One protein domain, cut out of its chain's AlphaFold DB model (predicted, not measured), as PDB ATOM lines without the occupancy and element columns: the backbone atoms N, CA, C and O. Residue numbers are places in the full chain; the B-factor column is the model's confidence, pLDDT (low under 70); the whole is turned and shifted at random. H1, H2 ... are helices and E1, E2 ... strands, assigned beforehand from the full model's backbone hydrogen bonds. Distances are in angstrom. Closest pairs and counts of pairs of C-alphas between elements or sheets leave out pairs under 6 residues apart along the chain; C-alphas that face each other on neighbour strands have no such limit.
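Overview. This is residues 184 to 270 of the 431 residues of an uncharacterized protein of Sphingobacterium sp. HMSC13C05 (UniProt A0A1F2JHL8). A small two-stranded hairpin, E1 and E2, lies at one end of a helical body in which H1, H2 and H3 stand loosely side by side, their centres making a triangle. H4 crosses H3 on the side away from H1, and a long link, residues 250 to 260, leads from H3 to it. The printed part has 87 residues, with four named helices and two named strands in the order H1, E1, E2, H2, H3, H4; the sheet, E1 - E2, is antiparallel. The class is mostly helix. The whole is compact, with a radius of gyration of the C-alphas of 13.1 A, and spans 38 by 30 by 23 A.

Along the chain. E1 is residues 207 to 209, and E2 is residues 215 to 217; each measures 6.8 A from first to last C-alpha. H2, residues 219 to 232, is the longest helix at 19.8 A and begins at C-alpha 219 at (83.004, 177.775, 156.658). H3, residues 238 to 249, is 16.0 A long. H1, residues 189 to 197, is 12.1 A long, with C-alpha 189 at (72.209, 174.795, 141.625). H4, residues 261 to 269, is 12.8 A long and ends at C-alpha 269 at (60.810, 195.427, 139.253).

Arrangement. E1 and E2 form a hairpin, with 144 degrees between their directions. N 208 and O 216 are within hydrogen-bond range at 2.8 A, as are N 216 and O 208 at 2.8 A. E2 and H3 are apart. H2 and H3 form a helical hairpin and touch, at a shallow tilt of 33 degrees, only just short of steep, opposite ways; their closest C-alphas are those of Leu 232 and Arg 238, 4.2 A apart. H3 is the hub, touching three helices. With residues 244 to 248 alone it only just touches H1, with 3 pairs of C-alphas within 8 A; the closest C-alphas are those of Met 196 and His 248, 6.9 A apart. H1 and H3 run the same way at a shallow tilt of 13 degrees. H1 and H2 are close but not clearly touching, the closest C-alphas being those of Leu 192 and Ile 224 at 7.4 A. H3 touches H4 with residues 242 to 246 alone, about perpendicular at 81 degrees; the closest C-alphas are those of Leu 242 and Ala 263, 4.8 A apart. H4 is apart from H1 and from H2. In H1, H2, H3 and H4 every O i to N i+4 pair is within hydrogen-bond range.

Size, cuts and confidence. The two C-alphas farthest apart are those of Glu 211 and Leu 270, at 41.6 A. The printed part has no cut. The link from H3 to H4 is long, with 11 residues. Mean pLDDT of the printed part is 87.6, and no printed residue is under 70.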
ATOM      1  N   TYR A 184      75.932 175.305 136.296       89.94
ATOM      2  CA  TYR A 184      76.533 176.550 135.814       89.94
ATOM      3  C   TYR A 184      77.897 176.709 136.461       89.94
ATOM      4  O   TYR A 184      78.017 176.547 137.671       89.94
ATOM      5  N   ASN A 185      78.936 176.938 135.661       87.12
ATOM      6  CA  ASN A 185      80.317 177.013 136.143       87.12
ATOM      7  C   ASN A 185      80.732 175.860 137.099       87.12
ATOM      8  O   ASN A 185      81.447 176.056 138.077       87.12
ATOM      9  N   GLY A 186      80.231 174.641 136.848       86.06
ATOM     10  CA  GLY A 186      80.478 173.457 137.687       86.06
ATOM     11  C   GLY A 186      79.611 173.341 138.949       86.06
ATOM     12  O   GLY A 186      79.668 172.317 139.626       86.06
ATOM     13  N   ILE A 187      78.766 174.332 139.236       91.06
ATOM     14  CA  ILE A 187      77.880 174.367 140.400       91.06
ATOM     15  C   ILE A 187      76.523 173.786 140.027       91.06
ATOM     16  O   ILE A 187      75.839 174.272 139.126       91.06
ATOM     17  N   LYS A 188      76.117 172.741 140.749       92.38
ATOM     18  CA  LYS A 188      74.768 172.183 140.672       92.38
ATOM     19  C   LYS A 188      73.842 172.996 141.561       92.38
ATOM     20  O   LYS A 188      73.898 172.929 142.782       92.38
ATOM     21  N   THR A 189      72.971 173.753 140.928       91.38
ATOM     22  CA  THR A 189      72.209 174.795 141.625       91.38
ATOM     23  C   THR A 189      71.017 174.272 142.412       91.38
ATOM     24  O   THR A 189      70.556 174.968 143.302       91.38
ATOM     25  N   ALA A 190      70.538 173.056 142.124       90.25
ATOM     26  CA  ALA A 190      69.574 172.366 142.986       90.25
ATOM     27  C   ALA A 190      70.224 171.992 144.327       90.25
ATOM     28  O   ALA A 190      69.730 172.374 145.373       90.25
ATOM     29  N   GLU A 191      71.404 171.361 144.284       92.06
ATOM     30  CA  GLU A 191      72.151 170.991 145.495       92.06
ATOM     31  C   GLU A 191      72.580 172.227 146.305       92.06
ATOM     32  O   GLU A 191      72.668 172.161 147.527       92.06
ATOM     33  N   LEU A 192      72.861 173.357 145.643       92.19
ATOM     34  CA  LEU A 192      73.153 174.618 146.328       92.19
ATOM     35  C   LEU A 192      71.915 175.184 147.033       92.19
ATOM     36  O   LEU A 192      72.026 175.567 148.189       92.19
ATOM     37  N   ALA A 193      70.757 175.203 146.368       89.94
ATOM     38  CA  ALA A 193      69.510 175.649 146.986       89.94
ATOM     39  C   ALA A 193      69.123 174.759 148.175       89.94
ATOM     40  O   ALA A 193      68.870 175.287 149.248       89.94
ATOM     41  N   ASP A 194      69.232 173.431 148.040       88.81
ATOM     42  CA  ASP A 194      68.984 172.487 149.140       88.81
ATOM     43  C   ASP A 194      69.897 172.763 150.352       88.81
ATOM     44  O   ASP A 194      69.467 172.673 151.503       88.81
ATOM     45  N   LYS A 195      71.172 173.111 150.111       90.56
ATOM     46  CA  LYS A 195      72.099 173.518 151.179       90.56
ATOM     47  C   LYS A 195      71.678 174.831 151.828       90.56
ATOM     48  O   LYS A 195      71.749 174.943 153.045       90.56
ATOM     49  N   MET A 196      71.258 175.811 151.034       91.12
ATOM     50  CA  MET A 196      70.793 177.091 151.557       91.12
ATOM     51  C   MET A 196      69.496 176.936 152.357       91.12
ATOM     52  O   MET A 196      69.373 177.548 153.408       91.12
ATOM     53  N   ASP A 197      68.566 176.090 151.918       87.62
ATOM     54  CA  ASP A 197      67.326 175.776 152.639       87.62
ATOM     55  C   ASP A 197      67.576 175.069 153.981       87.62
ATOM     56  O   ASP A 197      66.777 175.185 154.910       87.62
ATOM     57  N   ALA A 198      68.678 174.321 154.098       87.31
ATOM     58  CA  ALA A 198      69.038 173.615 155.324       87.31
ATOM     59  C   ALA A 198      69.621 174.532 156.416       87.31
ATOM     60  O   ALA A 198      69.698 174.118 157.576       87.31
ATOM     61  N   ILE A 199      70.035 175.751 156.057       86.88
ATOM     62  CA  ILE A 199      70.647 176.711 156.975       86.88
ATOM     63  C   ILE A 199      69.574 177.635 157.545       86.88
ATOM     64  O   ILE A 199      68.801 178.258 156.821       86.88
ATOM     65  N   ASP A 200      69.578 177.764 158.868       84.94
ATOM     66  CA  ASP A 200      68.834 178.811 159.559       84.94
ATOM     67  C   ASP A 200      69.619 180.128 159.493       84.94
ATOM     68  O   ASP A 200      70.464 180.401 160.346       84.94
ATOM     69  N   TRP A 201      69.369 180.916 158.443       85.19
ATOM     70  CA  TRP A 201      70.077 182.170 158.158       85.19
ATOM     71  C   TRP A 201      69.851 183.282 159.193       85.19
ATOM     72  O   TRP A 201      70.555 184.288 159.157       85.19
ATOM     73  N   GLU A 202      68.897 183.113 160.112       79.31
ATOM     74  CA  GLU A 202      68.633 184.055 161.207       79.31
ATOM     75  C   GLU A 202      69.449 183.734 162.473       79.31
ATOM     76  O   GLU A 202      69.385 184.477 163.452       79.31
ATOM     77  N   ARG A 203      70.224 182.639 162.486       81.00
ATOM     78  CA  ARG A 203      70.974 182.205 163.670       81.00
ATOM     79  C   ARG A 203      72.255 183.022 163.879       81.00
ATOM     80  O   ARG A 203      73.090 183.147 162.987       81.00
ATOM     81  N   ASP A 204      72.462 183.469 165.118       71.81
ATOM     82  CA  ASP A 204      73.571 184.350 165.526       71.81
ATOM     83  C   ASP A 204      74.987 183.741 165.418       71.81
ATOM     84  O   ASP A 204      75.977 184.454 165.565       71.81
ATOM     85  N   ASP A 205      75.122 182.429 165.199       80.31
ATOM     86  CA  ASP A 205      76.421 181.735 165.147       80.31
ATOM     87  C   ASP A 205      76.948 181.506 163.716       80.31
ATOM     88  O   ASP A 205      77.981 180.857 163.532       80.31
ATOM     89  N   LEU A 206      76.251 182.026 162.696       83.12
ATOM     90  CA  LEU A 206      76.667 181.912 161.294       83.12
ATOM     91  C   LEU A 206      77.866 182.793 160.940       83.12
ATOM     92  O   LEU A 206      78.411 182.673 159.838       83.12
ATOM     93  N   TYR A 207      78.314 183.615 161.885       80.00
ATOM     94  CA  TYR A 207      79.545 184.374 161.810       80.00
ATOM     95  C   TYR A 207      80.333 184.276 163.120       80.00
ATOM     96  O   TYR A 207      79.790 184.133 164.213       80.00
ATOM     97  N   THR A 208      81.651 184.372 163.004       81.56
ATOM     98  CA  THR A 208      82.590 184.419 164.124       81.56
ATOM     99  C   THR A 208      83.413 185.688 164.032       81.56
ATOM    100  O   THR A 208      83.821 186.069 162.938       81.56
ATOM    101  N   PHE A 209      83.693 186.329 165.161       81.38
ATOM    102  CA  PHE A 209      84.625 187.450 165.197       81.38
ATOM    103  C   PHE A 209      86.058 186.924 165.223       81.38
ATOM    104  O   PHE A 209      86.385 186.042 166.022       81.38
ATOM    105  N   ASP A 210      86.894 187.429 164.322       81.00
ATOM    106  CA  ASP A 210      88.323 187.135 164.335       81.00
ATOM    107  C   ASP A 210      89.063 187.938 165.425       81.00
ATOM    108  O   ASP A 210      88.471 188.690 166.199       81.00
ATOM    109  N   GLU A 211      90.388 187.778 165.502       82.19
ATOM    110  CA  GLU A 211      91.236 188.472 166.486       82.19
ATOM    111  C   GLU A 211      91.220 190.012 166.352       82.19
ATOM    112  O   GLU A 211      91.781 190.706 167.200       82.19
ATOM    113  N   GLN A 212      90.613 190.552 165.290       82.12
ATOM    114  CA  GLN A 212      90.499 191.981 164.998       82.12
ATOM    115  C   GLN A 212      89.063 192.498 165.182       82.12
ATOM    116  O   GLN A 212      88.763 193.605 164.735       82.12
ATOM    117  N   ASP A 213      88.190 191.718 165.833       79.50
ATOM    118  CA  ASP A 213      86.754 191.987 165.982       79.50
ATOM    119  C   ASP A 213      86.023 192.145 164.632       79.50
ATOM    120  O   ASP A 213      84.972 192.786 164.545       79.50
ATOM    121  N   MET A 214      86.545 191.540 163.558       79.75
ATOM    122  CA  MET A 214      85.870 191.514 162.263       79.75
ATOM    123  C   MET A 214      85.002 190.262 162.160       79.75
ATOM    124  O   MET A 214      85.472 189.141 162.359       79.75
ATOM    125  N   ALA A 215      83.721 190.448 161.841       81.56
ATOM    126  CA  ALA A 215      82.790 189.345 161.633       81.56
ATOM    127  C   ALA A 215      83.128 188.591 160.336       81.56
ATOM    128  O   ALA A 215      83.133 189.173 159.252       81.56
ATOM    129  N   GLN A 216      83.390 187.292 160.462       83.56
ATOM    130  CA  GLN A 216      83.686 186.371 159.369       83.56
ATOM    131  C   GLN A 216      82.586 185.312 159.267       83.56
ATOM    132  O   GLN A 216      82.228 184.745 160.300       83.56
ATOM    133  N   PRO A 217      82.077 184.988 158.065       86.31
ATOM    134  CA  PRO A 217      81.146 183.879 157.888       86.31
ATOM    135  C   PRO A 217      81.758 182.553 158.360       86.31
ATOM    136  O   PRO A 217      82.960 182.317 158.218       86.31
ATOM    137  N   THR A 218      80.924 181.651 158.873       88.25
ATOM    138  CA  THR A 218      81.328 180.256 159.112       88.25
ATOM    139  C   THR A 218      81.774 179.574 157.809       88.25
ATOM    140  O   THR A 218      81.355 179.995 156.730       88.25
ATOM    141  N   PRO A 219      82.576 178.489 157.864       88.56
ATOM    142  CA  PRO A 219      83.004 177.775 156.658       88.56
ATOM    143  C   PRO A 219      81.845 177.331 155.754       88.56
ATOM    144  O   PRO A 219      81.945 177.427 154.539       88.56
ATOM    145  N   GLU A 220      80.726 176.902 156.342       88.88
ATOM    146  CA  GLU A 220      79.526 176.502 155.599       88.88
ATOM    147  C   GLU A 220      78.884 177.679 154.849       88.88
ATOM    148  O   GLU A 220      78.548 177.556 153.671       88.88
ATOM    149  N   ALA A 221      78.765 178.843 155.497       89.31
ATOM    150  CA  ALA A 221      78.271 180.053 154.847       89.31
ATOM    151  C   ALA A 221      79.259 180.583 153.792       89.31
ATOM    152  O   ALA A 221      78.839 181.045 152.731       89.31
ATOM    153  N   MET A 222      80.566 180.476 154.051       90.38
ATOM    154  CA  MET A 222      81.616 180.870 153.111       90.38
ATOM    155  C   MET A 222      81.582 180.022 151.834       90.38
ATOM    156  O   MET A 222      81.620 180.581 150.742       90.38
ATOM    157  N   ASP A 223      81.406 178.701 151.945       91.69
ATOM    158  CA  ASP A 223      81.257 177.809 150.785       91.69
ATOM    159  C   ASP A 223      80.089 178.242 149.874       91.69
ATOM    160  O   ASP A 223      80.156 178.121 148.646       91.69
ATOM    161  N   ILE A 224      79.003 178.755 150.464       93.88
ATOM    162  CA  ILE A 224      77.846 179.273 149.723       93.88
ATOM    163  C   ILE A 224      78.164 180.629 149.090       93.88
ATOM    164  O   ILE A 224      77.815 180.841 147.928       93.88
ATOM    165  N   LEU A 225      78.838 181.531 149.808       92.19
ATOM    166  CA  LEU A 225      79.272 182.826 149.272       92.19
ATOM    167  C   LEU A 225      80.202 182.647 148.060       92.19
ATOM    168  O   LEU A 225      79.961 183.255 147.015       92.19
ATOM    169  N   ASP A 226      81.184 181.750 148.155       92.94
ATOM    170  CA  ASP A 226      82.108 181.418 147.065       92.94
ATOM    171  C   ASP A 226      81.363 180.836 145.853       92.94
ATOM    172  O   ASP A 226      81.606 181.218 144.700       92.94
ATOM    173  N   ALA A 227      80.404 179.934 146.093       93.06
ATOM    174  CA  ALA A 227      79.554 179.390 145.038       93.06
ATOM    175  C   ALA A 227      78.703 180.485 144.367       93.06
ATOM    176  O   ALA A 227      78.582 180.509 143.139       93.06
ATOM    177  N   MET A 228      78.155 181.424 145.142       93.81
ATOM    178  CA  MET A 228      77.400 182.556 144.602       93.81
ATOM    179  C   MET A 228      78.270 183.473 143.753       93.81
ATOM    180  O   MET A 228      77.849 183.869 142.666       93.81
ATOM    181  N   GLU A 229      79.497 183.769 144.180       92.06
ATOM    182  CA  GLU A 229      80.414 184.592 143.394       92.06
ATOM    183  C   GLU A 229      80.756 183.932 142.047       92.06
ATOM    184  O   GLU A 229      80.760 184.588 141.000       92.06
ATOM    185  N   LEU A 230      80.986 182.616 142.042       92.62
ATOM    186  CA  LEU A 230      81.232 181.855 140.816       92.62
ATOM    187  C   LEU A 230      80.023 181.831 139.873       92.62
ATOM    188  O   LEU A 230      80.222 181.891 138.657       92.62
ATOM    189  N   LEU A 231      78.797 181.756 140.405       93.44
ATOM    190  CA  LEU A 231      77.569 181.833 139.609       93.44
ATOM    191  C   LEU A 231      77.338 183.237 139.041       93.44
ATOM    192  O   LEU A 231      76.962 183.363 137.880       93.44
ATOM    193  N   LEU A 232      77.612 184.293 139.814       92.56
ATOM    194  CA  LEU A 232      77.461 185.687 139.374       92.56
ATOM    195  C   LEU A 232      78.371 186.054 138.193       92.56
ATOM    196  O   LEU A 232      78.057 186.993 137.452       92.56
ATOM    197  N   ARG A 233      79.491 185.338 138.035       90.12
ATOM    198  CA  ARG A 233      80.450 185.479 136.927       90.12
ATOM    199  C   ARG A 233      80.050 184.698 135.668       90.12
ATOM    200  O   ARG A 233      80.620 184.952 134.609       90.12
ATOM    201  N   ASP A 234      79.111 183.758 135.767       89.31
ATOM    202  CA  ASP A 234      78.587 182.993 134.632       89.31
ATOM    203  C   ASP A 234      77.398 183.735 134.006       89.31
ATOM    204  O   ASP A 234      76.431 184.054 134.695       89.31
ATOM    205  N   GLU A 235      77.437 184.000 132.695       84.00
ATOM    206  CA  GLU A 235      76.369 184.744 132.004       84.00
ATOM    207  C   GLU A 235      74.988 184.079 132.139       84.00
ATOM    208  O   GLU A 235      73.981 184.780 132.184       84.00
ATOM    209  N   ASN A 236      74.926 182.744 132.233       84.50
ATOM    210  CA  ASN A 236      73.671 182.004 132.376       84.50
ATOM    211  C   ASN A 236      73.325 181.698 133.844       84.50
ATOM    212  O   ASN A 236      72.161 181.445 134.156       84.50
ATOM    213  N   GLY A 237      74.320 181.686 134.735       86.94
ATOM    214  CA  GLY A 237      74.167 181.457 136.174       86.94
ATOM    215  C   GLY A 237      73.842 182.719 136.980       86.94
ATOM    216  O   GLY A 237      73.320 182.604 138.090       86.94
ATOM    217  N   ARG A 238      74.098 183.913 136.425       91.06
ATOM    218  CA  ARG A 238      73.934 185.195 137.125       91.06
ATOM    219  C   ARG A 238      72.517 185.417 137.642       91.06
ATOM    220  O   ARG A 238      72.350 185.633 138.836       91.06
ATOM    221  N   ASP A 239      71.503 185.327 136.783       88.31
ATOM    222  CA  ASP A 239      70.106 185.576 137.176       88.31
ATOM    223  C   ASP A 239      69.647 184.630 138.291       88.31
ATOM    224  O   ASP A 239      68.903 185.011 139.193       88.31
ATOM    225  N   LEU A 240      70.121 183.387 138.254       89.50
ATOM    226  CA  LEU A 240      69.820 182.390 139.266       89.50
ATOM    227  C   LEU A 240      70.491 182.711 140.603       89.50
ATOM    228  O   LEU A 240      69.843 182.589 141.636       89.50
ATOM    229  N   ALA A 241      71.750 183.156 140.585       91.75
ATOM    230  CA  ALA A 241      72.427 183.620 141.791       91.75
ATOM    231  C   ALA A 241      71.680 184.796 142.421       91.75
ATOM    232  O   ALA A 241      71.375 184.748 143.607       91.75
ATOM    233  N   LEU A 242      71.305 185.806 141.622       91.81
ATOM    234  CA  LEU A 242      70.519 186.946 142.106       91.81
ATOM    235  C   LEU A 242      69.208 186.477 142.754       91.81
ATOM    236  O   LEU A 242      68.869 186.929 143.842       91.81
ATOM    237  N   ASN A 243      68.501 185.525 142.140       89.31
ATOM    238  CA  ASN A 243      67.272 184.979 142.714       89.31
ATOM    239  C   ASN A 243      67.511 184.209 144.016       89.31
ATOM    240  O   ASN A 243      66.755 184.414 144.961       89.31
ATOM    241  N   LEU A 244      68.539 183.362 144.097       90.75
ATOM    242  CA  LEU A 244      68.864 182.621 145.322       90.75
ATOM    243  C   LEU A 244      69.242 183.573 146.467       90.75
ATOM    244  O   LEU A 244      68.782 183.385 147.589       90.75
ATOM    245  N   GLN A 245      69.989 184.644 146.182       91.56
ATOM    246  CA  GLN A 245      70.266 185.690 147.173       91.56
ATOM    247  C   GLN A 245      68.974 186.310 147.711       91.56
ATOM    248  O   GLN A 245      68.806 186.411 148.921       91.56
ATOM    249  N   LEU A 246      68.031 186.662 146.829       89.69
ATOM    250  CA  LEU A 246      66.741 187.206 147.261       89.69
ATOM    251  C   LEU A 246      65.952 186.192 148.107       89.69
ATOM    252  O   LEU A 246      65.434 186.556 149.156       89.69
ATOM    253  N   HIS A 247      65.908 184.918 147.701       89.06
ATOM    254  CA  HIS A 247      65.147 183.884 148.415       89.06
ATOM    255  C   HIS A 247      65.655 183.633 149.830       89.06
ATOM    256  O   HIS A 247      64.840 183.413 150.720       89.06
ATOM    257  N   HIS A 248      66.970 183.664 150.050       88.81
ATOM    258  CA  HIS A 248      67.554 183.202 151.309       88.81
ATOM    259  C   HIS A 248      68.130 184.312 152.188       88.81
ATOM    260  O   HIS A 248      68.271 184.088 153.384       88.81
ATOM    261  N   TRP A 249      68.486 185.478 151.634       90.12
ATOM    262  CA  TRP A 249      69.225 186.505 152.383       90.12
ATOM    263  C   TRP A 249      68.456 187.804 152.636       90.12
ATOM    264  O   TRP A 249      68.927 188.634 153.408       90.12
ATOM    265  N   ILE A 250      67.283 188.009 152.024       87.25
ATOM    266  CA  ILE A 250      66.450 189.167 152.384       87.25
ATOM    267  C   ILE A 250      66.027 189.047 153.843       87.25
ATOM    268  O   ILE A 250      65.560 187.984 154.262       87.25
ATOM    269  N   ASP A 251      66.140 190.164 154.562       78.38
ATOM    270  CA  ASP A 251      65.810 190.312 155.982       78.38
ATOM    271  C   ASP A 251      66.673 189.444 156.920       78.38
ATOM    272  O   ASP A 251      66.390 189.375 158.116       78.38
ATOM    273  N   THR A 252      67.757 188.829 156.426       83.62
ATOM    274  CA  THR A 252      68.679 188.076 157.282       83.62
ATOM    275  C   THR A 252      69.804 188.980 157.793       83.62
ATOM    276  O   THR A 252      70.487 189.657 157.009       83.62
ATOM    277  N   PRO A 253      70.035 189.029 159.120       74.25
ATOM    278  CA  PRO A 253      71.152 189.777 159.682       74.25
ATOM    279  C   PRO A 253      72.479 189.349 159.037       74.25
ATOM    280  O   PRO A 253      72.678 188.175 158.738       74.25
ATOM    281  N   PHE A 254      73.396 190.299 158.819       79.38
ATOM    282  CA  PHE A 254      74.714 190.111 158.179       79.38
ATOM    283  C   PHE A 254      74.701 189.796 156.662       79.38
ATOM    284  O   PHE A 254      75.488 190.389 155.917       79.38
ATOM    285  N   PHE A 255      73.816 188.928 156.167       86.12
ATOM    286  CA  PHE A 255      73.819 188.506 154.755       86.12
ATOM    287  C   PHE A 255      73.041 189.433 153.813       86.12
ATOM    288  O   PHE A 255      73.364 189.468 152.627       86.12
ATOM    289  N   ASP A 256      72.134 190.272 154.322       83.81
ATOM    290  CA  ASP A 256      71.465 191.316 153.526       83.81
ATOM    291  C   ASP A 256      72.475 192.237 152.800       83.81
ATOM    292  O   ASP A 256      72.317 192.582 151.628       83.81
ATOM    293  N   ALA A 257      73.607 192.529 153.452       85.31
ATOM    294  CA  ALA A 257      74.704 193.320 152.884       85.31
ATOM    295  C   ALA A 257      75.469 192.612 151.745       85.31
ATOM    296  O   ALA A 257      76.192 193.268 150.993       85.31
ATOM    297  N   HIS A 258      75.327 191.291 151.620       87.75
ATOM    298  CA  HIS A 258      75.955 190.472 150.580       87.75
ATOM    299  C   HIS A 258      75.053 190.299 149.347       87.75
ATOM    300  O   HIS A 258      75.493 189.749 148.331       87.75
ATOM    301  N   ILE A 259      73.807 190.781 149.403       90.38
ATOM    302  CA  ILE A 259      72.900 190.801 148.256       90.38
ATOM    303  C   ILE A 259      73.448 191.774 147.206       90.38
ATOM    304  O   ILE A 259      73.670 192.961 147.459       90.38
ATOM    305  N   HIS A 260      73.651 191.273 145.990       92.94
ATOM    306  CA  HIS A 260      74.163 192.078 144.888       92.94
ATOM    307  C   HIS A 260      73.154 193.176 144.496       92.94
ATOM    308  O   HIS A 260      71.948 192.941 144.453       92.94
ATOM    309  N   ALA A 261      73.633 194.370 144.125       91.81
ATOM    310  CA  ALA A 261      72.779 195.508 143.751       91.81
ATOM    311  C   ALA A 261      71.763 195.175 142.637       91.81
ATOM    312  O   ALA A 261      70.583 195.492 142.753       91.81
ATOM    313  N   ASP A 262      72.196 194.467 141.589       91.38
ATOM    314  CA  ASP A 262      71.311 193.955 140.531       91.38
ATOM    315  C   ASP A 262      70.159 193.077 141.053       91.38
ATOM    316  O   ASP A 262      69.086 193.065 140.449       91.38
ATOM    317  N   ALA A 263      70.343 192.364 142.170       90.31
ATOM    318  CA  ALA A 263      69.281 191.570 142.784       90.31
ATOM    319  C   ALA A 263      68.210 192.493 143.382       90.31
ATOM    320  O   ALA A 263      67.019 192.285 143.157       90.31
ATOM    321  N   TRP A 264      68.614 193.573 144.059       90.56
ATOM    322  CA  TRP A 264      67.689 194.602 144.548       90.56
ATOM    323  C   TRP A 264      66.957 195.320 143.414       90.56
ATOM    324  O   TRP A 264      65.743 195.536 143.484       90.56
ATOM    325  N   GLU A 265      67.661 195.650 142.329       90.88
ATOM    326  CA  GLU A 265      67.021 196.220 141.143       90.88
ATOM    327  C   GLU A 265      65.989 195.273 140.526       90.88
ATOM    328  O   GLU A 265      64.923 195.725 140.095       90.88
ATOM    329  N   LEU A 266      66.306 193.977 140.460       87.69
ATOM    330  CA  LEU A 266      65.382 192.944 140.010       87.69
ATOM    331  C   LEU A 266      64.164 192.898 140.933       87.69
ATOM    332  O   LEU A 266      63.039 193.028 140.453       87.69
ATOM    333  N   PHE A 267      64.384 192.807 142.245       90.88
ATOM    334  CA  PHE A 267      63.338 192.742 143.262       90.88
ATOM    335  C   PHE A 267      62.351 193.911 143.172       90.88
ATOM    336  O   PHE A 267      61.136 193.714 143.192       90.88
ATOM    337  N   HIS A 268      62.840 195.139 142.988       90.62
ATOM    338  CA  HIS A 268      61.979 196.314 142.841       90.62
ATOM    339  C   HIS A 268      61.130 196.315 141.561       90.62
ATOM    340  O   HIS A 268      60.091 196.979 141.529       90.62
ATOM    341  N   LYS A 269      61.542 195.578 140.522       90.19
ATOM    342  CA  LYS A 269      60.810 195.427 139.253       90.19
ATOM    343  C   LYS A 269      59.834 194.244 139.265       90.19
ATOM    344  O   LYS A 269      59.022 194.140 138.344       90.19
ATOM    345  N   LEU A 270      59.901 193.360 140.265       90.06
ATOM    346  CA  LEU A 270      59.031 192.187 140.357       90.06
ATOM    347  C   LEU A 270      57.554 192.578 140.528       90.06
ATOM    348  O   LEU A 270      57.238 193.617 141.118       90.06
TER     349      LEU A 270